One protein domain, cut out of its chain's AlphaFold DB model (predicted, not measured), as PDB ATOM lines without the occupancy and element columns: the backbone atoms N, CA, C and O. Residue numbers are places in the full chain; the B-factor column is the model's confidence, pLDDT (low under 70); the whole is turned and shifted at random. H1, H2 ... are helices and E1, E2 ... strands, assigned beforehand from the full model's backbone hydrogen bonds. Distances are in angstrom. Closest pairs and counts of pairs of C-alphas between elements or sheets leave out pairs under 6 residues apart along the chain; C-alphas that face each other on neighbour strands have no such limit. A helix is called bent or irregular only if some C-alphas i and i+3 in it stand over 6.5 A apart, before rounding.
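What this domain is: This is residues 81 to 214 of the 216 residues of the protein "Sulfatase domain-containing protein" of Ideonella sp. MAG2 (UniProt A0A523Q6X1). A single long helix, H1, makes most of the length of this elongated model, and a narrow antiparallel ribbon of two strands, E1 and E2, runs through the middle, with residues 104 to 112 of H1 near it. The loop of residues 126 to 148 and the very short H2 extend beyond one end of the ribbon, while the short helices H3 and H4 and the tail of residues 196 to 214 lie away from H1. The 134 printed residues hold four named helices and two named strands, in the order H1, E1, H2, E2, H3, H4; the class is mostly helix, though under half of the residues are in named elements. The whole is loose, with a radius of gyration of the C-alphas of 18.2 A, and spans 57 by 35 by 24 A.

How they stand to each other: The sheet joins E1, residues 121 to 125, to E2, residues 156 to 160, antiparallel at 179 degrees between their directions. C-alphas 123 and 158 face each other at 4.7 A. N 122 and O 159 are within hydrogen-bond range at 2.8 A, as are N 157 and O 124 at 2.8 A. The closest C-alphas of E1 and H1, residues 81 to 112, are those of Leu 122 and Ile 108, 7.1 A apart. For E2 and H1 they are those of Trp 159 and Ile 108, 7.9 A apart. Residues 94 to 103 of H1 stand free. H1 touches no helix. H3, residues 172 to 178, and H4, residues 186 to 195, are apart. H4 is also apart from E1 and E2. H2, residues 149 to 152, is apart from H1, H3 and H4. Every O i to N i+4 pair is within hydrogen-bond range in H1 and H3; H4 has 5 of 6, and H2 is too short for such a pair. H4 is irregular, but only just: C-alphas 186 and 189 are 6.6 A apart.

Where its parts are: H1 begins at C-alpha 81 (227.164, 299.375, 134.507) and is 46.7 A long. E1 begins at C-alpha 121 (207.879, 278.622, 169.786) and is 13.5 A long; E2 is 13.2 A long. H2 measures 5.0 A, H3 9.6 A and H4 15.2 A, and H4 ends at C-alpha 195 (198.019, 276.827, 168.838).

The domain as a whole: The two C-alphas farthest apart, those of Thr 81 and Gln 199, are 57.3 A from each other. The printed part has no cut. The links E1 to H2, 23 residues, and E2 to H3, 11 residues, are long. Residues 131 to 132 pair antiparallel with residues 138 to 139 inside the first of these. The mean pLDDT of the printed part is 92.6, and residues 162 to 167 are under 70.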
ATOM      1  N   THR A  81     227.458 298.893 133.149       87.81
ATOM      2  CA  THR A  81     227.164 299.375 134.507       87.81
ATOM      3  C   THR A  81     225.994 298.609 135.112       87.81
ATOM      4  O   THR A  81     226.089 298.119 136.234       87.81
ATOM      5  N   VAL A  82     224.923 298.412 134.339       85.62
ATOM      6  CA  VAL A  82     223.716 297.715 134.796       85.62
ATOM      7  C   VAL A  82     224.014 296.251 135.110       85.62
ATOM      8  O   VAL A  82     223.633 295.776 136.170       85.62
ATOM      9  N   LYS A  83     224.735 295.517 134.250       87.56
ATOM     10  CA  LYS A  83     224.972 294.083 134.499       87.56
ATOM     11  C   LYS A  83     225.765 293.818 135.786       87.56
ATOM     12  O   LYS A  83     225.298 292.995 136.569       87.56
ATOM     13  N   PRO A  84     226.905 294.486 136.055       91.19
ATOM     14  CA  PRO A  84     227.598 294.311 137.331       91.19
ATOM     15  C   PRO A  84     226.747 294.716 138.534       91.19
ATOM     16  O   PRO A  84     226.774 294.024 139.545       91.19
ATOM     17  N   LEU A  85     225.962 295.793 138.416       89.25
ATOM     18  CA  LEU A  85     225.054 296.221 139.479       89.25
ATOM     19  C   LEU A  85     223.995 295.154 139.786       89.25
ATOM     20  O   LEU A  85     223.760 294.850 140.949       89.25
ATOM     21  N   LEU A  86     223.395 294.547 138.760       88.88
ATOM     22  CA  LEU A  86     222.420 293.471 138.940       88.88
ATOM     23  C   LEU A  86     223.048 292.228 139.582       88.88
ATOM     24  O   LEU A  86     222.449 291.635 140.472       88.88
ATOM     25  N   VAL A  87     224.271 291.861 139.186       91.31
ATOM     26  CA  VAL A  87     225.012 290.768 139.839       91.31
ATOM     27  C   VAL A  87     225.255 291.086 141.314       91.31
ATOM     28  O   VAL A  87     225.044 290.229 142.168       91.31
ATOM     29  N   LEU A  88     225.655 292.321 141.626       93.56
ATOM     30  CA  LEU A  88     225.849 292.762 143.004       93.56
ATOM     31  C   LEU A  88     224.546 292.690 143.811       93.56
ATOM     32  O   LEU A  88     224.580 292.239 144.950       93.56
ATOM     33  N   LEU A  89     223.408 293.081 143.232       91.25
ATOM     34  CA  LEU A  89     222.105 293.000 143.899       91.25
ATOM     35  C   LEU A  89     221.732 291.561 144.270       91.25
ATOM     36  O   LEU A  89     221.300 291.332 145.396       91.25
ATOM     37  N   VAL A  90     221.963 290.593 143.378       93.69
ATOM     38  CA  VAL A  90     221.735 289.168 143.680       93.69
ATOM     39  C   VAL A  90     222.618 288.709 144.846       93.69
ATOM     40  O   VAL A  90     222.123 288.108 145.793       93.69
ATOM     41  N   VAL A  91     223.906 289.065 144.836       95.12
ATOM     42  CA  VAL A  91     224.833 288.723 145.931       95.12
ATOM     43  C   VAL A  91     224.412 289.372 147.255       95.12
ATOM     44  O   VAL A  91     224.481 288.745 148.311       95.12
ATOM     45  N   CYS A  92     223.963 290.626 147.224       95.12
ATOM     46  CA  CYS A  92     223.450 291.312 148.407       95.12
ATOM     47  C   CYS A  92     222.180 290.646 148.948       95.12
ATOM     48  O   CYS A  92     222.053 290.503 150.163       95.12
ATOM     49  N   ASN A  93     221.274 290.208 148.069       94.25
ATOM     50  CA  ASN A  93     220.081 289.462 148.456       94.25
ATOM     51  C   ASN A  93     220.452 288.145 149.159       94.25
ATOM     52  O   ASN A  93     219.946 287.866 150.244       94.25
ATOM     53  N   ASP A  94     221.397 287.381 148.608       95.44
ATOM     54  CA  ASP A  94     221.862 286.134 149.227       95.44
ATOM     55  C   ASP A  94     222.504 286.376 150.604       95.44
ATOM     56  O   ASP A  94     222.257 285.634 151.555       95.44
ATOM     57  N   ASN A  95     223.270 287.461 150.758       96.94
ATOM     58  CA  ASN A  95     223.820 287.849 152.059       96.94
ATOM     59  C   ASN A  95     222.729 288.244 153.068       96.94
ATOM     60  O   ASN A  95     222.837 287.915 154.250       96.94
ATOM     61  N   ALA A  96     221.665 288.920 152.625       96.19
ATOM     62  CA  ALA A  96     220.524 289.239 153.481       96.19
ATOM     63  C   ALA A  96     219.777 287.968 153.931       96.19
ATOM     64  O   ALA A  96     219.360 287.875 155.091       96.19
ATOM     65  N   LEU A  97     219.671 286.957 153.061       96.50
ATOM     66  CA  LEU A  97     219.130 285.642 153.420       96.50
ATOM     67  C   LEU A  97     220.007 284.928 154.456       96.50
ATOM     68  O   LEU A  97     219.476 284.419 155.440       96.50
ATOM     69  N   LEU A  98     221.336 284.950 154.301       98.06
ATOM     70  CA  LEU A  98     222.264 284.405 155.305       98.06
ATOM     71  C   LEU A  98     222.120 285.099 156.663       98.06
ATOM     72  O   LEU A  98     222.159 284.448 157.707       98.06
ATOM     73  N   TYR A  99     221.924 286.416 156.671       98.19
ATOM     74  CA  TYR A  99     221.695 287.145 157.915       98.19
ATOM     75  C   TYR A  99     220.331 286.817 158.540       98.19
ATOM     76  O   TYR A  99     220.215 286.729 159.760       98.19
ATOM     77  N   THR A 100     219.307 286.580 157.715       98.25
ATOM     78  CA  THR A 100     217.989 286.117 158.178       98.25
ATOM     79  C   THR A 100     218.090 284.736 158.821       98.25
ATOM     80  O   THR A 100     217.573 284.545 159.919       98.25
ATOM     81  N   ASP A 101     218.809 283.797 158.201       98.31
ATOM     82  CA  ASP A 101     219.107 282.489 158.798       98.31
ATOM     83  C   ASP A 101     219.809 282.643 160.155       98.31
ATOM     84  O   ASP A 101     219.348 282.100 161.160       98.31
ATOM     85  N   HIS A 102     220.850 283.479 160.221       98.44
ATOM     86  CA  HIS A 102     221.562 283.755 161.466       98.44
ATOM     87  C   HIS A 102     220.652 284.341 162.559       98.44
ATOM     88  O   HIS A 102     220.727 283.920 163.718       98.44
ATOM     89  N   LEU A 103     219.773 285.286 162.209       98.50
ATOM     90  CA  LEU A 103     218.801 285.881 163.127       98.50
ATOM     91  C   LEU A 103     217.819 284.830 163.663       98.50
ATOM     92  O   LEU A 103     217.593 284.762 164.875       98.50
ATOM     93  N   LEU A 104     217.254 283.998 162.784       98.38
ATOM     94  CA  LEU A 104     216.315 282.940 163.164       98.38
ATOM     95  C   LEU A 104     216.997 281.889 164.044       98.38
ATOM     96  O   LEU A 104     216.465 281.532 165.095       98.38
ATOM     97  N   ALA A 105     218.200 281.446 163.674       98.25
ATOM     98  CA  ALA A 105     218.986 280.495 164.451       98.25
ATOM     99  C   ALA A 105     219.330 281.040 165.846       98.25
ATOM    100  O   ALA A 105     219.153 280.338 166.844       98.25
ATOM    101  N   SER A 106     219.754 282.304 165.933       98.44
ATOM    102  CA  SER A 106     220.071 282.970 167.204       98.44
ATOM    103  C   SER A 106     218.828 283.146 168.078       98.44
ATOM    104  O   SER A 106     218.882 282.928 169.287       98.44
ATOM    105  N   THR A 107     217.683 283.461 167.466       98.12
ATOM    106  CA  THR A 107     216.394 283.557 168.167       98.12
ATOM    107  C   THR A 107     215.968 282.200 168.723       98.12
ATOM    108  O   THR A 107     215.589 282.105 169.887       98.12
ATOM    109  N   ILE A 108     216.080 281.128 167.932       96.56
ATOM    110  CA  ILE A 108     215.796 279.760 168.388       96.56
ATOM    111  C   ILE A 108     216.735 279.362 169.531       96.56
ATOM    112  O   ILE A 108     216.279 278.766 170.507       96.56
ATOM    113  N   ALA A 109     218.028 279.686 169.438       96.50
ATOM    114  CA  ALA A 109     218.993 279.412 170.500       96.50
ATOM    115  C   ALA A 109     218.603 280.118 171.808       96.50
ATOM    116  O   ALA A 109     218.532 279.469 172.848       96.50
ATOM    117  N   TRP A 110     218.243 281.400 171.737       96.38
ATOM    118  CA  TRP A 110     217.760 282.155 172.893       96.38
ATOM    119  C   TRP A 110     216.459 281.583 173.475       96.38
ATOM    120  O   TRP A 110     216.342 281.430 174.689       96.38
ATOM    121  N   LEU A 111     215.491 281.202 172.632       94.69
ATOM    122  CA  LEU A 111     214.242 280.582 173.089       94.69
ATOM    123  C   LEU A 111     214.496 279.245 173.797       94.69
ATOM    124  O   LEU A 111     213.840 278.953 174.792       94.69
ATOM    125  N   ARG A 112     215.465 278.443 173.335       92.69
ATOM    126  CA  ARG A 112     215.839 277.180 173.998       92.69
ATOM    127  C   ARG A 112     216.279 277.386 175.446       92.69
ATOM    128  O   ARG A 112     215.898 276.590 176.292       92.69
ATOM    129  N   GLU A 113     216.985 278.471 175.754       93.50
ATOM    130  CA  GLU A 113     217.382 278.806 177.134       93.50
ATOM    131  C   GLU A 113     216.191 279.134 178.051       93.50
ATOM    132  O   GLU A 113     216.346 279.218 179.269       93.50
ATOM    133  N   LYS A 114     215.001 279.366 177.483       92.19
ATOM    134  CA  LYS A 114     213.772 279.701 178.217       92.19
ATOM    135  C   LYS A 114     212.801 278.525 178.346       92.19
ATOM    136  O   LYS A 114     211.798 278.672 179.040       92.19
ATOM    137  N   GLN A 115     213.105 277.375 177.733       89.19
ATOM    138  CA  GLN A 115     212.209 276.208 177.684       89.19
ATOM    139  C   GLN A 115     211.856 275.643 179.063       89.19
ATOM    140  O   GLN A 115     210.728 275.211 179.259       89.19
ATOM    141  N   ASP A 116     212.758 275.730 180.045       86.75
ATOM    142  CA  ASP A 116     212.478 275.237 181.402       86.75
ATOM    143  C   ASP A 116     211.379 276.030 182.135       86.75
ATOM    144  O   ASP A 116     210.835 275.553 183.131       86.75
ATOM    145  N   GLN A 117     211.079 277.252 181.679       88.31
ATOM    146  CA  GLN A 117     210.132 278.165 182.328       88.31
ATOM    147  C   GLN A 117     208.893 278.453 181.477       88.31
ATOM    148  O   GLN A 117     207.853 278.807 182.031       88.31
ATOM    149  N   PHE A 118     208.995 278.335 180.151       88.69
ATOM    150  CA  PHE A 118     207.941 278.731 179.223       88.69
ATOM    151  C   PHE A 118     207.796 277.745 178.065       88.69
ATOM    152  O   PHE A 118     208.787 277.287 177.491       88.69
ATOM    153  N   ASP A 119     206.552 277.544 177.628       87.81
ATOM    154  CA  ASP A 119     206.260 276.969 176.319       87.81
ATOM    155  C   ASP A 119     206.655 277.976 175.234       87.81
ATOM    156  O   ASP A 119     205.977 278.976 174.990       87.81
ATOM    157  N   VAL A 120     207.797 277.730 174.592       91.31
ATOM    158  CA  VAL A 120     208.345 278.605 173.551       91.31
ATOM    159  C   VAL A 120     208.180 278.018 172.155       91.31
ATOM    160  O   VAL A 120     208.297 276.809 171.925       91.31
ATOM    161  N   GLY A 121     207.943 278.912 171.205       91.75
ATOM    162  CA  GLY A 121     207.879 278.622 169.786       91.75
ATOM    163  C   GLY A 121     208.234 279.868 168.983       91.75
ATOM    164  O   GLY A 121     208.156 280.990 169.482       91.75
ATOM    165  N   LEU A 122     208.645 279.659 167.741       95.06
ATOM    166  CA  LEU A 122     208.944 280.690 166.765       95.06
ATOM    167  C   LEU A 122     208.144 280.399 165.499       95.06
ATOM    168  O   LEU A 122     208.211 279.296 164.953       95.06
ATOM    169  N   VAL A 123     207.433 281.411 165.018       95.44
ATOM    170  CA  VAL A 123     206.811 281.403 163.696       95.44
ATOM    171  C   VAL A 123     207.439 282.526 162.889       95.44
ATOM    172  O   VAL A 123     207.452 283.674 163.327       95.44
ATOM    173  N   TYR A 124     207.971 282.187 161.724       97.75
ATOM    174  CA  TYR A 124     208.513 283.136 160.761       97.75
ATOM    175  C   TYR A 124     207.786 282.963 159.433       97.75
ATOM    176  O   TYR A 124     207.568 281.840 158.983       97.75
ATOM    177  N   ALA A 125     207.420 284.070 158.802       97.44
ATOM    178  CA  ALA A 125     206.915 284.100 157.440       97.44
ATOM    179  C   ALA A 125     207.386 285.400 156.790       97.44
ATOM    180  O   ALA A 125     207.268 286.459 157.411       97.44
ATOM    181  N   SER A 126     207.921 285.321 155.572       97.94
ATOM    182  CA  SER A 126     208.140 286.538 154.781       97.94
ATOM    183  C   SER A 126     206.788 287.064 154.316       97.94
ATOM    184  O   SER A 126     205.938 286.279 153.909       97.94
ATOM    185  N   ASP A 127     206.583 288.374 154.352       97.25
ATOM    186  CA  ASP A 127     205.347 289.023 153.913       97.25
ATOM    187  C   ASP A 127     205.119 288.881 152.400       97.25
ATOM    188  O   ASP A 127     204.001 288.599 151.953       97.25
ATOM    189  N   HIS A 128     206.194 289.006 151.623       97.75
ATOM    190  CA  HIS A 128     206.251 288.736 150.191       97.75
ATOM    191  C   HIS A 128     207.661 288.292 149.764       97.75
ATOM    192  O   HIS A 128     208.585 288.209 150.578       97.75
ATOM    193  N   GLY A 129     207.799 287.922 148.489       96.56
ATOM    194  CA  GLY A 129     209.085 287.612 147.862       96.56
ATOM    195  C   GLY A 129     209.635 288.791 147.051       96.56
ATOM    196  O   GLY A 129     209.129 289.907 147.162       96.56
ATOM    197  N   GLU A 130     210.640 288.534 146.217       95.69
ATOM    198  CA  GLU A 130     211.391 289.547 145.464       95.69
ATOM    199  C   GLU A 130     211.728 289.026 144.060       95.69
ATOM    200  O   GLU A 130     212.173 287.889 143.911       95.69
ATOM    201  N   SER A 131     211.535 289.840 143.018       95.62
ATOM    202  CA  SER A 131     212.050 289.547 141.672       95.62
ATOM    203  C   SER A 131     213.463 290.101 141.505       95.62
ATOM    204  O   SER A 131     213.723 291.268 141.798       95.62
ATOM    205  N   LEU A 132     214.372 289.289 140.972       93.62
ATOM    206  CA  LEU A 132     215.796 289.611 140.828       93.62
ATOM    207  C   LEU A 132     216.224 289.747 139.356       93.62
ATOM    208  O   LEU A 132     217.415 289.734 139.035       93.62
ATOM    209  N   GLY A 133     215.258 289.913 138.452       90.19
ATOM    210  CA  GLY A 133     215.474 290.151 137.024       90.19
ATOM    211  C   GLY A 133     214.811 289.135 136.103       90.19
ATOM    212  O   GLY A 133     214.999 289.203 134.883       90.19
ATOM    213  N   GLU A 134     214.036 288.196 136.643       90.81
ATOM    214  CA  GLU A 134     213.275 287.224 135.868       90.81
ATOM    215  C   GLU A 134     212.348 287.947 134.886       90.81
ATOM    216  O   GLU A 134     211.508 288.759 135.266       90.81
ATOM    217  N   ASN A 135     212.508 287.669 133.589       86.75
ATOM    218  CA  ASN A 135     211.754 288.326 132.513       86.75
ATOM    219  C   ASN A 135     211.823 289.868 132.542       86.75
ATOM    220  O   ASN A 135     210.903 290.537 132.076       86.75
ATOM    221  N   GLY A 136     212.908 290.439 133.077       85.69
ATOM    222  CA  GLY A 136     213.079 291.889 133.198       85.69
ATOM    223  C   GLY A 136     212.277 292.529 134.335       85.69
ATOM    224  O   GLY A 136     212.216 293.754 134.402       85.69
ATOM    225  N   VAL A 137     211.675 291.726 135.217       90.19
ATOM    226  CA  VAL A 137     210.995 292.195 136.426       90.19
ATOM    227  C   VAL A 137     211.987 292.220 137.581       90.19
ATOM    228  O   VAL A 137     212.699 291.249 137.822       90.19
ATOM    229  N   PHE A 138     212.007 293.331 138.304       91.12
ATOM    230  CA  PHE A 138     212.832 293.532 139.488       91.12
ATOM    231  C   PHE A 138     211.958 294.011 140.637       91.12
ATOM    232  O   PHE A 138     210.877 294.559 140.403       91.12
ATOM    233  N   LEU A 139     212.473 293.865 141.852       92.56
ATOM    234  CA  LEU A 139     211.805 294.274 143.076       92.56
ATOM    235  C   LEU A 139     210.487 293.515 143.294       92.56
ATOM    236  O   LEU A 139     210.266 292.419 142.769       92.56
ATOM    237  N   HIS A 140     209.602 294.118 144.073       95.12
ATOM    238  CA  HIS A 140     208.265 293.637 144.368       95.12
ATOM    239  C   HIS A 140     207.227 294.753 144.200       95.12
ATOM    240  O   HIS A 140     207.544 295.885 143.832       95.12
ATOM    241  N   GLY A 141     205.959 294.426 144.454       94.44
ATOM    242  CA  GLY A 141     204.852 295.386 144.424       94.44
ATOM    243  C   GLY A 141     204.015 295.340 143.147       94.44
ATOM    244  O   GLY A 141     203.177 296.218 142.933       94.44
ATOM    245  N   LEU A 142     204.193 294.317 142.304       95.31
ATOM    246  CA  LEU A 142     203.274 294.102 141.193       95.31
ATOM    247  C   LEU A 142     201.882 293.717 141.721       95.31
ATOM    248  O   LEU A 142     201.772 292.955 142.686       95.31
ATOM    249  N   PRO A 143     200.795 294.194 141.084       96.12
ATOM    250  CA  PRO A 143     199.450 293.749 141.422       96.12
ATOM    251  C   PRO A 143     199.363 292.222 141.393       96.12
ATOM    252  O   PRO A 143     199.777 291.599 140.415       96.12
ATOM    253  N   ARG A 144     198.772 291.612 142.432       93.12
ATOM    254  CA  ARG A 144     198.742 290.146 142.615       93.12
ATOM    255  C   ARG A 144     198.297 289.372 141.366       93.12
ATOM    256  O   ARG A 144     198.810 288.290 141.123       93.12
ATOM    257  N   ALA A 145     197.375 289.921 140.569       95.56
ATOM    258  CA  ALA A 145     196.870 289.287 139.347       95.56
ATOM    259  C   ALA A 145     197.935 289.070 138.251       95.56
ATOM    260  O   ALA A 145     197.748 288.216 137.391       95.56
ATOM    261  N   ILE A 146     199.026 289.841 138.275       95.00
ATOM    262  CA  ILE A 146     200.122 289.784 137.295       95.00
ATOM    263  C   ILE A 146     201.497 289.572 137.945       95.00
ATOM    264  O   ILE A 146     202.506 289.551 137.245       95.00
ATOM    265  N   ALA A 147     201.553 289.452 139.274       95.75
ATOM    266  CA  ALA A 147     202.799 289.265 139.999       95.75
ATOM    267  C   ALA A 147     203.400 287.882 139.688       95.75
ATOM    268  O   ALA A 147     202.676 286.879 139.691       95.75
ATOM    269  N   PRO A 148     204.715 287.797 139.424       96.31
ATOM    270  CA  PRO A 148     205.378 286.526 139.197       96.31
ATOM    271  C   PRO A 148     205.454 285.727 140.504       96.31
ATOM    272  O   PRO A 148     205.331 286.275 141.605       96.31
ATOM    273  N   LYS A 149     205.680 284.414 140.396       96.56
ATOM    274  CA  LYS A 149     205.751 283.529 141.570       96.56
ATOM    275  C   LYS A 149     206.846 283.962 142.548       96.56
ATOM    276  O   LYS A 149     206.678 283.766 143.739       96.56
ATOM    277  N   GLU A 150     207.917 284.578 142.060       96.62
ATOM    278  CA  GLU A 150     209.038 285.081 142.850       96.62
ATOM    279  C   GLU A 150     208.593 286.133 143.881       96.62
ATOM    280  O   GLU A 150     209.165 286.189 144.958       96.62
ATOM    281  N   GLN A 151     207.525 286.901 143.615       97.50
ATOM    282  CA  GLN A 151     206.958 287.863 144.576       97.50
ATOM    283  C   GLN A 151     205.917 287.244 145.523       97.50
ATOM    284  O   GLN A 151     205.541 287.866 146.514       97.50
ATOM    285  N   LEU A 152     205.420 286.038 145.223       96.50
ATOM    286  CA  LEU A 152     204.298 285.408 145.935       96.50
ATOM    287  C   LEU A 152     204.702 284.168 146.746       96.50
ATOM    288  O   LEU A 152     204.041 283.838 147.729       96.50
ATOM    289  N   ALA A 153     205.748 283.462 146.324       96.25
ATOM    290  CA  ALA A 153     206.266 282.276 146.985       96.25
ATOM    291  C   ALA A 153     207.277 282.695 148.056       96.25
ATOM    292  O   ALA A 153     208.369 283.161 147.742       96.25
ATOM    293  N   VAL A 154     206.898 282.513 149.318       97.12
ATOM    294  CA  VAL A 154     207.658 282.973 150.483       97.12
ATOM    295  C   VAL A 154     208.001 281.829 151.432       97.12
ATOM    296  O   VAL A 154     207.239 280.861 151.520       97.12
ATOM    297  N   PRO A 155     209.116 281.927 152.176       96.62
ATOM    298  CA  PRO A 155     209.397 280.995 153.255       96.62
ATOM    299  C   PRO A 155     208.405 281.190 154.408       96.62
ATOM    300  O   PRO A 155     208.104 282.315 154.810       96.62
ATOM    301  N   MET A 156     207.954 280.074 154.979       96.31
ATOM    302  CA  MET A 156     207.258 280.018 156.261       96.31
ATOM    303  C   MET A 156     207.891 278.910 157.104       96.31
ATOM    304  O   MET A 156     208.044 277.782 156.638       96.31
ATOM    305  N   LEU A 157     208.258 279.230 158.339       95.00
ATOM    306  CA  LEU A 157     208.904 278.332 159.287       95.00
ATOM    307  C   LEU A 157     208.107 278.310 160.588       95.00
ATOM    308  O   LEU A 157     207.806 279.354 161.162       95.00
ATOM    309  N   TRP A 158     207.833 277.105 161.073       93.31
ATOM    310  CA  TRP A 158     207.305 276.867 162.410       93.31
ATOM    311  C   TRP A 158     208.327 276.049 163.183       93.31
ATOM    312  O   TRP A 158     208.624 274.907 162.830       93.31
ATOM    313  N   TRP A 159     208.869 276.632 164.243       92.94
ATOM    314  CA  TRP A 159     209.671 275.924 165.224       92.94
ATOM    315  C   TRP A 159     208.913 275.925 166.543       92.94
ATOM    316  O   TRP A 159     208.741 276.958 167.176       92.94
ATOM    317  N   LEU A 160     208.437 274.756 166.950       89.12
ATOM    318  CA  LEU A 160     207.837 274.550 168.261       89.12
ATOM    319  C   LEU A 160     208.904 273.881 169.126       89.12
ATOM    320  O   LEU A 160     209.589 272.976 168.638       89.12
ATOM    321  N   GLY A 161     209.106 274.376 170.352       82.88
ATOM    322  CA  GLY A 161     210.153 273.899 171.256       82.88
ATOM    323  C   GLY A 161     210.252 272.368 171.308       82.88
ATOM    324  O   GLY A 161     209.260 271.656 171.185       82.88
ATOM    325  N   SER A 162     211.473 271.856 171.459       69.12
ATOM    326  CA  SER A 162     211.769 270.415 171.456       69.12
ATOM    327  C   SER A 162     211.669 269.757 172.835       69.12
ATOM    328  O   SER A 162     211.993 268.576 172.954       69.12
ATOM    329  N   ASP A 163     211.293 270.512 173.869       66.06
ATOM    330  CA  ASP A 163     211.151 269.988 175.225       66.06
ATOM    331  C   ASP A 163     210.003 268.959 175.264       66.06
ATOM    332  O   ASP A 163     208.888 269.284 174.853       66.06
ATOM    333  N   PRO A 164     210.229 267.728 175.758       57.50
ATOM    334  CA  PRO A 164     209.159 266.772 176.041       57.50
ATOM    335  C   PRO A 164     208.040 267.323 176.937       57.50
ATOM    336  O   PRO A 164     206.930 266.797 176.899       57.50
ATOM    337  N   LYS A 165     208.328 268.346 177.753       56.12
ATOM    338  CA  LYS A 165     207.351 269.058 178.585       56.12
ATOM    339  C   LYS A 165     206.532 270.089 177.814       56.12
ATOM    340  O   LYS A 165     205.512 270.519 178.344       56.12
ATOM    341  N   ALA A 166     206.966 270.493 176.616       65.12
ATOM    342  CA  ALA A 166     206.300 271.546 175.870       65.12
ATOM    343  C   ALA A 166     204.853 271.140 175.569       65.12
ATOM    344  O   ALA A 166     204.597 270.132 174.902       65.12
ATOM    345  N   THR A 167     203.895 271.932 176.047       69.38
ATOM    346  CA  THR A 167     202.469 271.573 176.016       69.38
ATOM    347  C   THR A 167     201.785 271.877 174.682       69.38
ATOM    348  O   THR A 167     200.562 271.832 174.583       69.38
ATOM    349  N   TRP A 168     202.557 272.110 173.612       84.38
ATOM    350  CA  TRP A 168     202.018 272.453 172.292       84.38
ATOM    351  C   TRP A 168     201.035 271.415 171.742       84.38
ATOM    352  O   TRP A 168     200.179 271.758 170.932       84.38
ATOM    353  N   GLY A 169     201.158 270.145 172.147       84.75
ATOM    354  CA  GLY A 169     200.225 269.093 171.737       84.75
ATOM    355  C   GLY A 169     200.228 268.822 170.229       84.75
ATOM    356  O   GLY A 169     199.276 268.248 169.713       84.75
ATOM    357  N   VAL A 170     201.277 269.232 169.508       89.00
ATOM    358  CA  VAL A 170     201.417 269.049 168.056       89.00
ATOM    359  C   VAL A 170     202.390 267.913 167.757       89.00
ATOM    360  O   VAL A 170     203.502 267.862 168.282       89.00
ATOM    361  N   ASP A 171     201.996 267.009 166.868       89.19
ATOM    362  CA  ASP A 171     202.867 265.968 166.351       89.19
ATOM    363  C   ASP A 171     203.851 266.527 165.310       89.19
ATOM    364  O   ASP A 171     203.477 266.921 164.202       89.19
ATOM    365  N   ALA A 172     205.137 266.540 165.663       86.44
ATOM    366  CA  ALA A 172     206.193 267.070 164.807       86.44
ATOM    367  C   ALA A 172     206.400 266.266 163.509       86.44
ATOM    368  O   ALA A 172     206.820 266.839 162.502       86.44
ATOM    369  N   ALA A 173     206.131 264.956 163.502       89.19
ATOM    370  CA  ALA A 173     206.245 264.142 162.294       89.19
ATOM    371  C   ALA A 173     205.096 264.452 161.326       89.19
ATOM    372  O   ALA A 173     205.345 264.657 160.138       89.19
ATOM    373  N   CYS A 174     203.871 264.586 161.843       92.75
ATOM    374  CA  CYS A 174     202.730 265.072 161.066       92.75
ATOM    375  C   CYS A 174     202.991 266.474 160.505       92.75
ATOM    376  O   CYS A 174     202.790 266.711 159.313       92.75
ATOM    377  N   LEU A 175     203.508 267.396 161.327       90.88
ATOM    378  CA  LEU A 175     203.741 268.775 160.897       90.88
ATOM    379  C   LEU A 175     204.774 268.866 159.765       90.88
ATOM    380  O   LEU A 175     204.595 269.646 158.831       90.88
ATOM    381  N   ARG A 176     205.817 268.024 159.794       91.88
ATOM    382  CA  ARG A 176     206.784 267.908 158.688       91.88
ATOM    383  C   ARG A 176     206.125 267.447 157.388       91.88
ATOM    384  O   ARG A 176     206.419 268.017 156.348       91.88
ATOM    385  N   GLN A 177     205.204 266.483 157.443       94.19
ATOM    386  CA  GLN A 177     204.443 266.058 156.260       94.19
ATOM    387  C   GLN A 177     203.486 267.155 155.772       94.19
ATOM    388  O   GLN A 177     203.334 267.376 154.573       94.19
ATOM    389  N   ARG A 178     202.855 267.891 156.696       93.00
ATOM    390  CA  ARG A 178     201.975 269.018 156.359       93.00
ATOM    391  C   ARG A 178     202.726 270.162 155.672       93.00
ATOM    392  O   ARG A 178     202.125 270.841 154.836       93.00
ATOM    393  N   ALA A 179     204.003 270.368 156.001       93.25
ATOM    394  CA  ALA A 179     204.848 271.416 155.426       93.25
ATOM    395  C   ALA A 179     205.137 271.225 153.924       93.25
ATOM    396  O   ALA A 179     205.470 272.190 153.244       93.25
ATOM    397  N   GLU A 180     204.965 270.014 153.385       94.50
ATOM    398  CA  GLU A 180     205.129 269.728 151.949       94.50
ATOM    399  C   GLU A 180     203.898 270.124 151.112       94.50
ATOM    400  O   GLU A 180     203.929 270.087 149.881       94.50
ATOM    401  N   GLN A 181     202.794 270.502 151.763       94.31
ATOM    402  CA  GLN A 181     201.539 270.858 151.105       94.31
ATOM    403  C   GLN A 181     201.394 272.374 150.954       94.31
ATOM    404  O   GLN A 181     201.859 273.147 151.792       94.31
ATOM    405  N   ALA A 182     200.660 272.801 149.923       94.19
ATOM    406  CA  ALA A 182     200.393 274.215 149.681       94.19
ATOM    407  C   ALA A 182     199.771 274.910 150.910       94.19
ATOM    408  O   ALA A 182     198.908 274.370 151.612       94.19
ATOM    409  N   THR A 183     200.223 276.134 151.164       95.00
ATOM    410  CA  THR A 183     199.742 276.994 152.247       95.00
ATOM    411  C   THR A 183     199.815 278.456 151.820       95.00
ATOM    412  O   THR A 183     200.485 278.792 150.842       95.00
ATOM    413  N   SER A 184     199.100 279.324 152.530       96.44
ATOM    414  CA  SER A 184     199.158 280.770 152.350       96.44
ATOM    415  C   SER A 184     199.114 281.483 153.701       96.44
ATOM    416  O   SER A 184     198.822 280.888 154.742       96.44
ATOM    417  N   HIS A 185     199.335 282.798 153.684       97.50
ATOM    418  CA  HIS A 185     199.147 283.649 154.860       97.50
ATOM    419  C   HIS A 185     197.735 283.580 155.462       97.50
ATOM    420  O   HIS A 185     197.582 283.828 156.657       97.50
ATOM    421  N   ASP A 186     196.718 283.165 154.698       97.31
ATOM    422  CA  ASP A 186     195.348 283.009 155.207       97.31
ATOM    423  C   ASP A 186     195.256 281.935 156.303       97.31
ATOM    424  O   ASP A 186     194.319 281.936 157.103       97.31
ATOM    425  N   ASN A 187     196.223 281.014 156.351       97.94
ATOM    426  CA  ASN A 187     196.290 279.977 157.369       97.94
ATOM    427  C   ASN A 187     196.889 280.463 158.698       97.94
ATOM    428  O   ASN A 187     196.597 279.886 159.748       97.94
ATOM    429  N   LEU A 188     197.720 281.512 158.679       96.56
ATOM    430  CA  LEU A 188     198.515 281.933 159.838       96.56
ATOM    431  C   LEU A 188     197.625 282.351 161.015       96.56
ATOM    432  O   LEU A 188     197.831 281.902 162.139       96.56
ATOM    433  N   PHE A 189     196.583 283.140 160.737       97.50
ATOM    434  CA  PHE A 189     195.639 283.613 161.750       97.50
ATOM    435  C   PHE A 189     194.958 282.457 162.493       97.50
ATOM    436  O   PHE A 189     194.983 282.396 163.722       97.50
ATOM    437  N   HIS A 190     194.382 281.507 161.753       97.75
ATOM    438  CA  HIS A 190     193.667 280.383 162.353       97.75
ATOM    439  C   HIS A 190     194.621 279.422 163.068       97.75
ATOM    440  O   HIS A 190     194.282 278.931 164.140       97.75
ATOM    441  N   SER A 191     195.830 279.229 162.536       96.12
ATOM    442  CA  SER A 191     196.847 278.380 163.165       96.12
ATOM    443  C   SER A 191     197.339 278.945 164.495       96.12
ATOM    444  O   SER A 191     197.497 278.197 165.454       96.12
ATOM    445  N   MET A 192     197.506 280.269 164.599       95.19
ATOM    446  CA  MET A 192     197.869 280.927 165.859       95.19
ATOM    447  C   MET A 192     196.757 280.832 166.906       95.19
ATOM    448  O   MET A 192     197.034 280.506 168.057       95.19
ATOM    449  N   LEU A 193     195.496 281.066 166.520       96.06
ATOM    450  CA  LEU A 193     194.357 280.871 167.427       96.06
ATOM    451  C   LEU A 193     194.275 279.422 167.915       96.06
ATOM    452  O   LEU A 193     194.041 279.177 169.097       96.06
ATOM    453  N   GLY A 194     194.492 278.475 167.000       92.94
ATOM    454  CA  GLY A 194     194.506 277.052 167.285       92.94
ATOM    455  C   GLY A 194     195.606 276.662 168.269       92.94
ATOM    456  O   GLY A 194     195.303 276.021 169.276       92.94
ATOM    457  N   LEU A 195     196.845 277.086 168.001       91.31
ATOM    458  CA  LEU A 195     198.019 276.827 168.838       91.31
ATOM    459  C   LEU A 195     197.858 277.408 170.247       91.31
ATOM    460  O   LEU A 195     198.197 276.754 171.224       91.31
ATOM    461  N   LEU A 196     197.313 278.623 170.354       91.56
ATOM    462  CA  LEU A 196     197.120 279.327 171.625       91.56
ATOM    463  C   LEU A 196     195.794 278.981 172.320       91.56
ATOM    464  O   LEU A 196     195.454 279.590 173.331       91.56
ATOM    465  N   THR A 197     195.027 278.020 171.795       91.12
ATOM    466  CA  THR A 197     193.738 277.563 172.352       91.12
ATOM    467  C   THR A 197     192.684 278.671 172.528       91.12
ATOM    468  O   THR A 197     191.803 278.591 173.386       91.12
ATOM    469  N   VAL A 198     192.735 279.713 171.693       95.12
ATOM    470  CA  VAL A 198     191.808 280.851 171.763       95.12
ATOM    471  C   VAL A 198     190.430 280.447 171.243       95.12
ATOM    472  O   VAL A 198     190.276 280.035 170.093       95.12
ATOM    473  N   GLN A 199     189.400 280.629 172.070       96.12
ATOM    474  CA  GLN A 199     188.013 280.345 171.705       96.12
ATOM    475  C   GLN A 199     187.354 281.586 171.094       96.12
ATOM    476  O   GLN A 199     187.163 282.601 171.760       96.12
ATOM    477  N   THR A 200     187.010 281.518 169.809       97.19
ATOM    478  CA  THR A 200     186.353 282.614 169.087       97.19
ATOM    479  C   THR A 200     185.565 282.084 167.888       97.19
ATOM    480  O   THR A 200     186.043 281.169 167.214       97.19
ATOM    481  N   PRO A 201     184.398 282.668 167.549       97.44
ATOM    482  CA  PRO A 201     183.648 282.299 166.344       97.44
ATOM    483  C   PRO A 201     184.408 282.590 165.039       97.44
ATOM    484  O   PRO A 201     184.019 282.107 163.980       97.44
ATOM    485  N   MET A 202     185.491 283.374 165.095       97.25
ATOM    486  CA  MET A 202     186.344 283.654 163.937       97.25
ATOM    487  C   MET A 202     187.291 282.495 163.597       97.25
ATOM    488  O   MET A 202     187.875 282.486 162.513       97.25
ATOM    489  N   TYR A 203     187.483 281.534 164.504       98.00
ATOM    490  CA  TYR A 203     188.340 280.379 164.265       98.00
ATOM    491  C   TYR A 203     187.693 279.412 163.262       98.00
ATOM    492  O   TYR A 203     186.505 279.110 163.344       98.00
ATOM    493  N   LYS A 204     188.495 278.919 162.314       97.69
ATOM    494  CA  LYS A 204     188.088 277.988 161.258       97.69
ATOM    495  C   LYS A 204     189.096 276.852 161.208       97.69
ATOM    496  O   LYS A 204     190.241 277.075 160.813       97.69
ATOM    497  N   ALA A 205     188.687 275.660 161.635       95.19
ATOM    498  CA  ALA A 205     189.580 274.510 161.772       95.19
ATOM    499  C   ALA A 205     190.181 274.074 160.425       95.19
ATOM    500  O   ALA A 205     191.336 273.676 160.361       95.19
ATOM    501  N   GLU A 206     189.439 274.234 159.330       95.62
ATOM    502  CA  GLU A 206     189.889 273.928 157.972       95.62
ATOM    503  C   GLU A 206     191.015 274.849 157.467       95.62
ATOM    504  O   GLU A 206     191.663 274.550 156.463       95.62
ATOM    505  N   ARG A 207     191.257 275.977 158.149       96.88
ATOM    506  CA  ARG A 207     192.343 276.918 157.841       96.88
ATOM    507  C   ARG A 207     193.509 276.841 158.822       96.88
ATOM    508  O   ARG A 207     194.516 277.504 158.583       96.88
ATOM    509  N   ASP A 208     193.397 276.051 159.881       96.75
ATOM    510  CA  ASP A 208     194.475 275.810 160.834       96.75
ATOM    511  C   ASP A 208     195.409 274.699 160.321       96.75
ATOM    512  O   ASP A 208     194.999 273.556 160.117       96.75
ATOM    513  N   LEU A 209     196.686 275.036 160.122       95.19
ATOM    514  CA  LEU A 209     197.723 274.105 159.664       95.19
ATOM    515  C   LEU A 209     198.022 273.005 160.683       95.19
ATOM    516  O   LEU A 209     198.494 271.935 160.306       95.19
ATOM    517  N   LEU A 210     197.766 273.268 161.961       93.25
ATOM    518  CA  LEU A 210     198.096 272.395 163.077       93.25
ATOM    519  C   LEU A 210     196.925 271.496 163.474       93.25
ATOM    520  O   LEU A 210     197.150 270.499 164.155       93.25
ATOM    521  N   ALA A 211     195.695 271.802 163.045       93.88
ATOM    522  CA  ALA A 211     194.479 271.102 163.469       93.88
ATOM    523  C   ALA A 211     194.568 269.580 163.285       93.88
ATOM    524  O   ALA A 211     194.293 268.834 164.219       93.88
ATOM    525  N   ALA A 212     195.005 269.121 162.108       92.06
ATOM    526  CA  ALA A 212     195.140 267.693 161.802       92.06
ATOM    527  C   ALA A 212     196.336 267.019 162.500       92.06
ATOM    528  O   ALA A 212     196.400 265.794 162.557       92.06
ATOM    529  N   CYS A 213     197.281 267.809 163.012       92.56
ATOM    530  CA  CYS A 213     198.482 267.324 163.682       92.56
ATOM    531  C   CYS A 213     198.407 267.451 165.206       92.56
ATOM    532  O   CYS A 213     199.393 267.152 165.879       92.56
ATOM    533  N   ARG A 214     197.279 267.890 165.769       88.31
ATOM    534  CA  ARG A 214     197.104 267.926 167.220       88.31
ATOM    535  C   ARG A 214     196.856 266.530 167.773       88.31
ATOM    536  O   ARG A 214     196.082 265.751 167.222       88.31
TER     537      ARG A 214